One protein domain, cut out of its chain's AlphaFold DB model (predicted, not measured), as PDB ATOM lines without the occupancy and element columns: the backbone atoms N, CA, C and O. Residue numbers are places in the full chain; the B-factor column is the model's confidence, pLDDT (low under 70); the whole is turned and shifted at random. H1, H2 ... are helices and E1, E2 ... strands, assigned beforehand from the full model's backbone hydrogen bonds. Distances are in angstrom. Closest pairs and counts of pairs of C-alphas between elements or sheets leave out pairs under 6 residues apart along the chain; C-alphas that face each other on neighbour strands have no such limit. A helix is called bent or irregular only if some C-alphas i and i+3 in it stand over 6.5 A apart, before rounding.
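This is residues 44 to 110 of the 110 residues of an uncharacterized protein of Cochliobolus sativus (strain ND90Pr / ATCC 201652) (UniProt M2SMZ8). A single twisted, curled sheet of five strands has one helix, H1, slanting over one face, and its other face is bare. H1 covers mainly the E2, E3 and E1 part of the sheet, and the small hairpin of E4 and E5 completes the other edge. The printed part has 67 residues, with named elements in the order E1, H1, E2, E3, E4, E5; the sheet, E2 - E3 - E1 - E5 - E4, is all antiparallel. The class is mixed, helices and strands, in two layers, a helix on one face of a sheet. The whole is compact, with a radius of gyration of the C-alphas of 10.6 A, and elongated, spanning 31 by 18 by 18 A.

E1, residues 44 to 48, begins at C-alpha 44 (39.489, 19.040, 39.278). H1, residues 57 to 71, is 19.7 A long; it is neither bent nor irregular, but only just: C-alphas 68 and 71 are 6.2 A apart. E2, residues 76 to 83, measures 21.2 A, and E3, residues 86 to 92, 19.2 A. E4 is residues 99 to 102; E5, residues 105 to 109, ends at C-alpha 109 (40.696, 24.709, 41.061).

E1 is antiparallel to E3, with N 47 and O 87 at 2.9 A, and to E5, with N 44 and O 108 at 2.7 A. E2 and E3 form a hairpin, with N 78 and O 90 at 2.8 A; E4 and E5 form another, with N 105 and O 102 at 2.8 A. H1 is on the sheet at a height of 7.7 A, slantwise to the strands, at 42 degrees to E3 on the local plane. Its closest C-alphas to E2 are those of Arg 61 and Ala 79, 5.8 A. E1, H1 and E2 make a split strand-helix-strand unit, two strands running the same way with E3 between them, and its crossover is right-handed. In H1 every O i to N i+4 pair is within hydrogen-bond range.

The two C-alphas farthest apart, of Leu 53 and Pro 95, are 31.6 A apart. The printed part has no cut, and no link is long. Residues 50 to 54, 97 to 99 and 110 have pLDDT under 70.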
ATOM      1  N   THR A  44      38.986  20.287  39.861       86.69
ATOM      2  CA  THR A  44      39.489  19.040  39.278       86.69
ATOM      3  C   THR A  44      40.191  18.224  40.359       86.69
ATOM      4  O   THR A  44      41.054  18.742  41.067       86.69
ATOM      5  N   LEU A  45      39.845  16.943  40.488       87.06
ATOM      6  CA  LEU A  45      40.531  16.009  41.382       87.06
ATOM      7  C   LEU A  45      41.376  15.049  40.542       87.06
ATOM      8  O   LEU A  45      40.866  14.411  39.620       87.06
ATOM      9  N   VAL A  46      42.661  14.951  40.872       88.88
ATOM     10  CA  VAL A  46      43.626  14.062  40.220       88.88
ATOM     11  C   VAL A  46      44.211  13.132  41.272       88.88
ATOM     12  O   VAL A  46      44.872  13.597  42.193       88.88
ATOM     13  N   CYS A  47      43.985  11.829  41.144       87.88
ATOM     14  CA  CYS A  47      44.519  10.812  42.052       87.88
ATOM     15  C   CYS A  47      45.483   9.885  41.323       87.88
ATOM     16  O   CYS A  47      45.212   9.476  40.196       87.88
ATOM     17  N   ASN A  48      46.578   9.498  41.970       86.56
ATOM     18  CA  ASN A  48      47.506   8.530  41.389       86.56
ATOM     19  C   ASN A  48      46.914   7.112  41.380       86.56
ATOM     20  O   ASN A  48      46.395   6.653  42.391       86.56
ATOM     21  N   THR A  49      47.003   6.389  40.264       72.94
ATOM     22  CA  THR A  49      46.507   5.007  40.171       72.94
ATOM     23  C   THR A  49      47.399   4.013  40.912       72.94
ATOM     24  O   THR A  49      46.950   2.907  41.172       72.94
ATOM     25  N   ASN A  50      48.610   4.404  41.336       68.75
ATOM     26  CA  ASN A  50      49.442   3.618  42.264       68.75
ATOM     27  C   ASN A  50      48.844   3.503  43.679       68.75
ATOM     28  O   ASN A  50      49.477   2.943  44.570       68.75
ATOM     29  N   LEU A  51      47.641   4.040  43.899       60.94
ATOM     30  CA  LEU A  51      46.860   3.789  45.104       60.94
ATOM     31  C   LEU A  51      46.404   2.325  45.220       60.94
ATOM     32  O   LEU A  51      46.160   1.883  46.339       60.94
ATOM     33  N   ASP A  52      46.321   1.574  44.114       59.19
ATOM     34  CA  ASP A  52      45.950   0.153  44.123       59.19
ATOM     35  C   ASP A  52      46.643  -0.637  42.990       59.19
ATOM     36  O   ASP A  52      46.902  -0.105  41.911       59.19
ATOM     37  N   LEU A  53      46.931  -1.927  43.214       59.41
ATOM     38  CA  LEU A  53      47.532  -2.828  42.211       59.41
ATOM     39  C   LEU A  53      46.588  -3.111  41.028       59.41
ATOM     40  O   LEU A  53      47.029  -3.613  39.991       59.41
ATOM     41  N   ARG A  54      45.289  -2.820  41.169       65.94
ATOM     42  CA  ARG A  54      44.267  -3.028  40.144       65.94
ATOM     43  C   ARG A  54      43.709  -1.681  39.704       65.94
ATOM     44  O   ARG A  54      42.862  -1.086  40.360       65.94
ATOM     45  N   VAL A  55      44.135  -1.215  38.535       75.50
ATOM     46  CA  VAL A  55      43.570  -0.001  37.938       75.50
ATOM     47  C   VAL A  55      42.214  -0.339  37.309       75.50
ATOM     48  O   VAL A  55      42.146  -0.988  36.269       75.50
ATOM     49  N   SER A  56      41.126   0.077  37.958       81.06
ATOM     50  CA  SER A  56      39.748  -0.046  37.451       81.06
ATOM     51  C   SER A  56      38.954   1.241  37.674       81.06
ATOM     52  O   SER A  56      39.187   1.956  38.653       81.06
ATOM     53  N   GLU A  57      37.996   1.536  36.794       78.69
ATOM     54  CA  GLU A  57      37.088   2.683  36.932       78.69
ATOM     55  C   GLU A  57      36.227   2.591  38.200       78.69
ATOM     56  O   GLU A  57      35.917   3.611  38.811       78.69
ATOM     57  N   GLU A  58      35.874   1.380  38.642       85.06
ATOM     58  CA  GLU A  58      35.089   1.176  39.865       85.06
ATOM     59  C   GLU A  58      35.868   1.600  41.118       85.06
ATOM     60  O   GLU A  58      35.345   2.331  41.962       85.06
ATOM     61  N   ILE A  59      37.149   1.226  41.182       84.88
ATOM     62  CA  ILE A  59      38.067   1.631  42.255       84.88
ATOM     63  C   ILE A  59      38.250   3.151  42.226       84.88
ATOM     64  O   ILE A  59      38.100   3.809  43.255       84.88
ATOM     65  N   GLY A  60      38.462   3.725  41.038       83.38
ATOM     66  CA  GLY A  60      38.532   5.173  40.855       83.38
ATOM     67  C   GLY A  60      37.283   5.889  41.376       83.38
ATOM     68  O   GLY A  60      37.393   6.852  42.134       83.38
ATOM     69  N   ARG A  61      36.082   5.403  41.035       86.81
ATOM     70  CA  ARG A  61      34.811   5.956  41.539       86.81
ATOM     71  C   ARG A  61      34.713   5.878  43.060       86.81
ATOM     72  O   ARG A  61      34.265   6.844  43.673       86.81
ATOM     73  N   GLY A  62      35.137   4.765  43.662       87.69
ATOM     74  CA  GLY A  62      35.178   4.603  45.116       87.69
ATOM     75  C   GLY A  62      36.100   5.621  45.787       87.69
ATOM     76  O   GLY A  62      35.684   6.303  46.724       87.69
ATOM     77  N   ILE A  63      37.315   5.793  45.257       87.62
ATOM     78  CA  ILE A  63      38.281   6.792  45.737       87.62
ATOM     79  C   ILE A  63      37.682   8.197  45.628       87.62
ATOM     80  O   ILE A  63      37.658   8.936  46.608       87.62
ATOM     81  N   PHE A  64      37.131   8.558  44.469       89.75
ATOM     82  CA  PHE A  64      36.568   9.889  44.239       89.75
ATOM     83  C   PHE A  64      35.355  10.172  45.124       89.75
ATOM     84  O   PHE A  64      35.204  11.290  45.605       89.75
ATOM     85  N   ASN A  65      34.517   9.171  45.398       91.31
ATOM     86  CA  ASN A  65      33.404   9.315  46.330       91.31
ATOM     87  C   ASN A  65      33.893   9.569  47.761       91.31
ATOM     88  O   ASN A  65      33.455  10.517  48.413       91.31
ATOM     89  N   SER A  66      34.862   8.780  48.222       88.69
ATOM     90  CA  SER A  66      35.475   8.958  49.540       88.69
ATOM     91  C   SER A  66      36.183  10.307  49.676       88.69
ATOM     92  O   SER A  66      36.094  10.943  50.723       88.69
ATOM     93  N   VAL A  67      36.852  10.778  48.624       88.38
ATOM     94  CA  VAL A  67      37.619  12.026  48.657       88.38
ATOM     95  C   VAL A  67      36.728  13.249  48.449       88.38
ATOM     96  O   VAL A  67      36.728  14.119  49.310       88.38
ATOM     97  N   CYS A  68      35.934  13.331  47.375       88.31
ATOM     98  CA  CYS A  68      35.059  14.484  47.128       88.31
ATOM     99  C   CYS A  68      33.956  14.595  48.193       88.31
ATOM    100  O   CYS A  68      33.813  15.644  48.810       88.31
ATOM    101  N   ILE A  69      33.179  13.533  48.436       89.88
ATOM    102  CA  ILE A  69      32.002  13.593  49.325       89.88
ATOM    103  C   ILE A  69      32.398  13.311  50.775       89.88
ATOM    104  O   ILE A  69      31.965  13.997  51.700       89.88
ATOM    105  N   GLY A  70      33.242  12.301  50.995       87.75
ATOM    106  CA  GLY A  70      33.625  11.866  52.338       87.75
ATOM    107  C   GLY A  70      34.538  12.862  53.054       87.75
ATOM    108  O   GLY A  70      34.189  13.329  54.142       87.75
ATOM    109  N   PHE A  71      35.683  13.189  52.450       86.56
ATOM    110  CA  PHE A  71      36.701  14.060  53.040       86.56
ATOM    111  C   PHE A  71      36.448  15.531  52.720       86.56
ATOM    112  O   PHE A  71      36.346  16.350  53.631       86.56
ATOM    113  N   PHE A  72      36.293  15.858  51.433       85.44
ATOM    114  CA  PHE A  72      36.142  17.237  51.003       85.44
ATOM    115  C   PHE A  72      34.727  17.802  51.172       85.44
ATOM    116  O   PHE A  72      34.520  18.995  50.958       85.44
ATOM    117  N   LYS A  73      33.766  16.968  51.589       87.94
ATOM    118  CA  LYS A  73      32.369  17.351  51.854       87.94
ATOM    119  C   LYS A  73      31.709  18.100  50.691       87.94
ATOM    120  O   LYS A  73      30.845  18.941  50.911       87.94
ATOM    121  N   CYS A  74      32.130  17.810  49.464       87.56
ATOM    122  CA  CYS A  74      31.513  18.342  48.261       87.56
ATOM    123  C   CYS A  74      30.106  17.763  48.090       87.56
ATOM    124  O   CYS A  74      29.832  16.640  48.513       87.56
ATOM    125  N   GLU A  75      29.226  18.519  47.444       88.75
ATOM    126  CA  GLU A  75      27.840  18.102  47.207       88.75
ATOM    127  C   GLU A  75      27.736  17.060  46.090       88.75
ATOM    128  O   GLU A  75      26.965  16.101  46.173       88.75
ATOM    129  N   HIS A  76      28.555  17.221  45.048       88.62
ATOM    130  CA  HIS A  76      28.559  16.329  43.899       88.62
ATOM    131  C   HIS A  76      29.977  15.993  43.440       88.62
ATOM    132  O   HIS A  76      30.950  16.702  43.712       88.62
ATOM    133  N   LEU A  77      30.074  14.898  42.690       87.56
ATOM    134  CA  LEU A  77      31.300  14.455  42.044       87.56
ATOM    135  C   LEU A  77      31.032  14.087  40.590       87.56
ATOM    136  O   LEU A  77      29.954  13.610  40.231       87.56
ATOM    137  N   ILE A  78      32.057  14.256  39.769       88.19
ATOM    138  CA  ILE A  78      32.118  13.750  38.407       88.19
ATOM    139  C   ILE A  78      32.969  12.492  38.441       88.19
ATOM    140  O   ILE A  78      34.103  12.513  38.925       88.19
ATOM    141  N   ALA A  79      32.399  11.398  37.936       85.12
ATOM    142  CA  ALA A  79      33.086  10.118  37.887       85.12
ATOM    143  C   ALA A  79      34.443  10.269  37.178       85.12
ATOM    144  O   ALA A  79      34.491  10.905  36.116       85.12
ATOM    145  N   PRO A  80      35.519   9.703  37.746       87.56
ATOM    146  CA  PRO A  80      36.833   9.817  37.153       87.56
ATOM    147  C   PRO A  80      36.917   9.029  35.854       87.56
ATOM    148  O   PRO A  80      36.234   8.024  35.665       87.56
ATOM    149  N   ILE A  81      37.818   9.479  35.000       85.94
ATOM    150  CA  ILE A  81      38.361   8.729  33.879       85.94
ATOM    151  C   ILE A  81      39.805   8.354  34.200       85.94
ATOM    152  O   ILE A  81      40.481   9.036  34.972       85.94
ATOM    153  N   ILE A  82      40.289   7.269  33.609       86.25
ATOM    154  CA  ILE A  82      41.694   6.880  33.721       86.25
ATOM    155  C   ILE A  82      42.454   7.559  32.585       86.25
ATOM    156  O   ILE A  82      42.118   7.378  31.416       86.25
ATOM    157  N   THR A  83      43.474   8.343  32.925       82.75
ATOM    158  CA  THR A  83      44.388   8.949  31.954       82.75
ATOM    159  C   THR A  83      45.830   8.694  32.378       82.75
ATOM    160  O   THR A  83      46.284   9.134  33.437       82.75
ATOM    161  N   GLY A  84      46.540   7.893  31.580       83.06
ATOM    162  CA  GLY A  84      47.838   7.341  31.967       83.06
ATOM    163  C   GLY A  84      47.754   6.619  33.314       83.06
ATOM    164  O   GLY A  84      46.959   5.696  33.477       83.06
ATOM    165  N   ASN A  85      48.534   7.092  34.288       85.19
ATOM    166  CA  ASN A  85      48.586   6.543  35.648       85.19
ATOM    167  C   ASN A  85      47.796   7.384  36.660       85.19
ATOM    168  O   ASN A  85      48.106   7.376  37.851       85.19
ATOM    169  N   HIS A  86      46.810   8.160  36.208       85.69
ATOM    170  CA  HIS A  86      45.999   8.999  37.081       85.69
ATOM    171  C   HIS A  86      44.503   8.771  36.848       85.69
ATOM    172  O   HIS A  86      44.030   8.678  35.717       85.69
ATOM    173  N   TYR A  87      43.746   8.743  37.939       88.56
ATOM    174  CA  TYR A  87      42.309   8.962  37.919       88.56
ATOM    175  C   TYR A  87      42.060  10.465  37.895       88.56
ATOM    176  O   TYR A  87      42.492  11.178  38.801       88.56
ATOM    177  N   VAL A  88      41.368  10.951  36.870       88.75
ATOM    178  CA  VAL A  88      41.053  12.370  36.696       88.75
ATOM    179  C   VAL A  88      39.552  12.543  36.623       88.75
ATOM    180  O   VAL A  88      38.884  11.938  35.793       88.75
ATOM    181  N   GLY A  89      39.014  13.389  37.485       90.00
ATOM    182  CA  GLY A  89      37.596  13.726  37.517       90.00
ATOM    183  C   GLY A  89      37.390  15.080  38.176       90.00
ATOM    184  O   GLY A  89      38.291  15.918  38.192       90.00
ATOM    185  N   GLY A  90      36.207  15.297  38.742       88.38
ATOM    186  CA  GLY A  90      35.846  16.595  39.305       88.38
ATOM    187  C   GLY A  90      35.068  16.479  40.603       88.38
ATOM    188  O   GLY A  90      34.293  15.543  40.784       88.38
ATOM    189  N   CYS A  91      35.243  17.460  41.480       88.38
ATOM    190  CA  CYS A  91      34.369  17.683  42.621       88.38
ATOM    191  C   CYS A  91      33.632  19.021  42.432       88.38
ATOM    192  O   CYS A  91      34.211  20.008  41.969       88.38
ATOM    193  N   ILE A  92      32.352  19.066  42.794       87.81
ATOM    194  CA  ILE A  92      31.473  20.222  42.575       87.81
ATOM    195  C   ILE A  92      30.946  20.701  43.927       87.81
ATOM    196  O   ILE A  92      30.561  19.885  44.764       87.81
ATOM    197  N   ASN A  93      30.901  22.025  44.112       86.06
ATOM    198  CA  ASN A  93      30.369  22.674  45.313       86.06
ATOM    199  C   ASN A  93      31.041  22.158  46.602       86.06
ATOM    200  O   ASN A  93      30.407  21.591  47.489       86.06
ATOM    201  N   CYS A  94      32.367  22.286  46.659       83.50
ATOM    202  CA  CYS A  94      33.153  21.884  47.820       83.50
ATOM    203  C   CYS A  94      33.267  23.048  48.816       83.50
ATOM    204  O   CYS A  94      33.688  24.131  48.407       83.50
ATOM    205  N   PRO A  95      32.995  22.838  50.116       80.12
ATOM    206  CA  PRO A  95      33.113  23.875  51.144       80.12
ATOM    207  C   PRO A  95      34.564  24.259  51.484       80.12
ATOM    208  O   PRO A  95      34.793  25.141  52.307       80.12
ATOM    209  N   ILE A  96      35.553  23.586  50.891       71.25
ATOM    210  CA  ILE A  96      36.961  23.667  51.284       71.25
ATOM    211  C   ILE A  96      37.796  24.216  50.137       71.25
ATOM    212  O   ILE A  96      37.473  24.047  48.960       71.25
ATOM    213  N   ASN A  97      38.910  24.853  50.500       67.00
ATOM    214  CA  ASN A  97      39.838  25.426  49.544       67.00
ATOM    215  C   ASN A  97      40.380  24.366  48.564       67.00
ATOM    216  O   ASN A  97      40.901  23.333  48.986       67.00
ATOM    217  N   PRO A  98      40.341  24.646  47.255       64.62
ATOM    218  CA  PRO A  98      40.634  23.688  46.192       64.62
ATOM    219  C   PRO A  98      42.129  23.511  45.916       64.62
ATOM    220  O   PRO A  98      42.529  23.330  44.777       64.62
ATOM    221  N   ARG A  99      42.971  23.630  46.941       67.00
ATOM    222  CA  ARG A  99      44.391  23.260  46.901       67.00
ATOM    223  C   ARG A  99      44.665  22.376  48.097       67.00
ATOM    224  O   ARG A  99      45.314  22.782  49.057       67.00
ATOM    225  N   ALA A 100      44.084  21.191  48.056       76.38
ATOM    226  CA  ALA A 100      44.177  20.239  49.140       76.38
ATOM    227  C   ALA A 100      44.656  18.895  48.603       76.38
ATOM    228  O   ALA A 100      44.235  18.444  47.536       76.38
ATOM    229  N   VAL A 101      45.568  18.283  49.354       81.44
ATOM    230  CA  VAL A 101      46.153  16.985  49.033       81.44
ATOM    231  C   VAL A 101      45.692  15.992  50.082       81.44
ATOM    232  O   VAL A 101      45.822  16.247  51.277       81.44
ATOM    233  N   PHE A 102      45.166  14.859  49.638       81.38
ATOM    234  CA  PHE A 102      44.751  13.782  50.521       81.38
ATOM    235  C   PHE A 102      45.027  12.433  49.869       81.38
ATOM    236  O   PHE A 102      44.553  12.184  48.768       81.38
ATOM    237  N   GLY A 103      45.789  11.566  50.545       74.75
ATOM    238  CA  GLY A 103      45.971  10.170  50.133       74.75
ATOM    239  C   GLY A 103      46.375   9.992  48.665       74.75
ATOM    240  O   GLY A 103      45.771   9.189  47.973       74.75
ATOM    241  N   GLY A 104      47.326  10.784  48.155       83.31
ATOM    242  CA  GLY A 104      47.759  10.709  46.749       83.31
ATOM    243  C   GLY A 104      46.802  11.347  45.729       83.31
ATOM    244  O   GLY A 104      47.048  11.248  44.526       83.31
ATOM    245  N   CYS A 105      45.745  12.012  46.197       86.25
ATOM    246  CA  CYS A 105      44.843  12.836  45.404       86.25
ATOM    247  C   CYS A 105      45.115  14.324  45.617       86.25
ATOM    248  O   CYS A 105      45.208  14.788  46.754       86.25
ATOM    249  N   LEU A 106      45.187  15.077  44.527       87.62
ATOM    250  CA  LEU A 106      45.280  16.529  44.502       87.62
ATOM    251  C   LEU A 106      43.963  17.099  43.979       87.62
ATOM    252  O   LEU A 106      43.575  16.833  42.842       87.62
ATOM    253  N   LEU A 107      43.299  17.908  44.801       86.50
ATOM    254  CA  LEU A 107      42.214  18.773  44.357       86.50
ATOM    255  C   LEU A 107      42.827  20.102  43.911       86.50
ATOM    256  O   LEU A 107      43.536  20.732  44.697       86.50
ATOM    257  N   THR A 108      42.563  20.505  42.669       84.06
ATOM    258  CA  THR A 108      42.945  21.802  42.096       84.06
ATOM    259  C   THR A 108      41.709  22.548  41.616       84.06
ATOM    260  O   THR A 108      40.777  21.940  41.095       84.06
ATOM    261  N   ARG A 109      41.695  23.874  41.742       81.06
ATOM    262  CA  ARG A 109      40.696  24.709  41.061       81.06
ATOM    263  C   ARG A 109      41.039  24.777  39.576       81.06
ATOM    264  O   ARG A 109      42.223  24.930  39.265       81.06
ATOM    265  N   ASN A 110      40.039  24.644  38.708       65.88
ATOM    266  CA  ASN A 110      40.199  24.886  37.272       65.88
ATOM    267  C   ASN A 110      39.977  26.362  36.929       65.88
ATOM    268  O   ASN A 110      39.248  27.038  37.693       65.88
TER     269      ASN A 110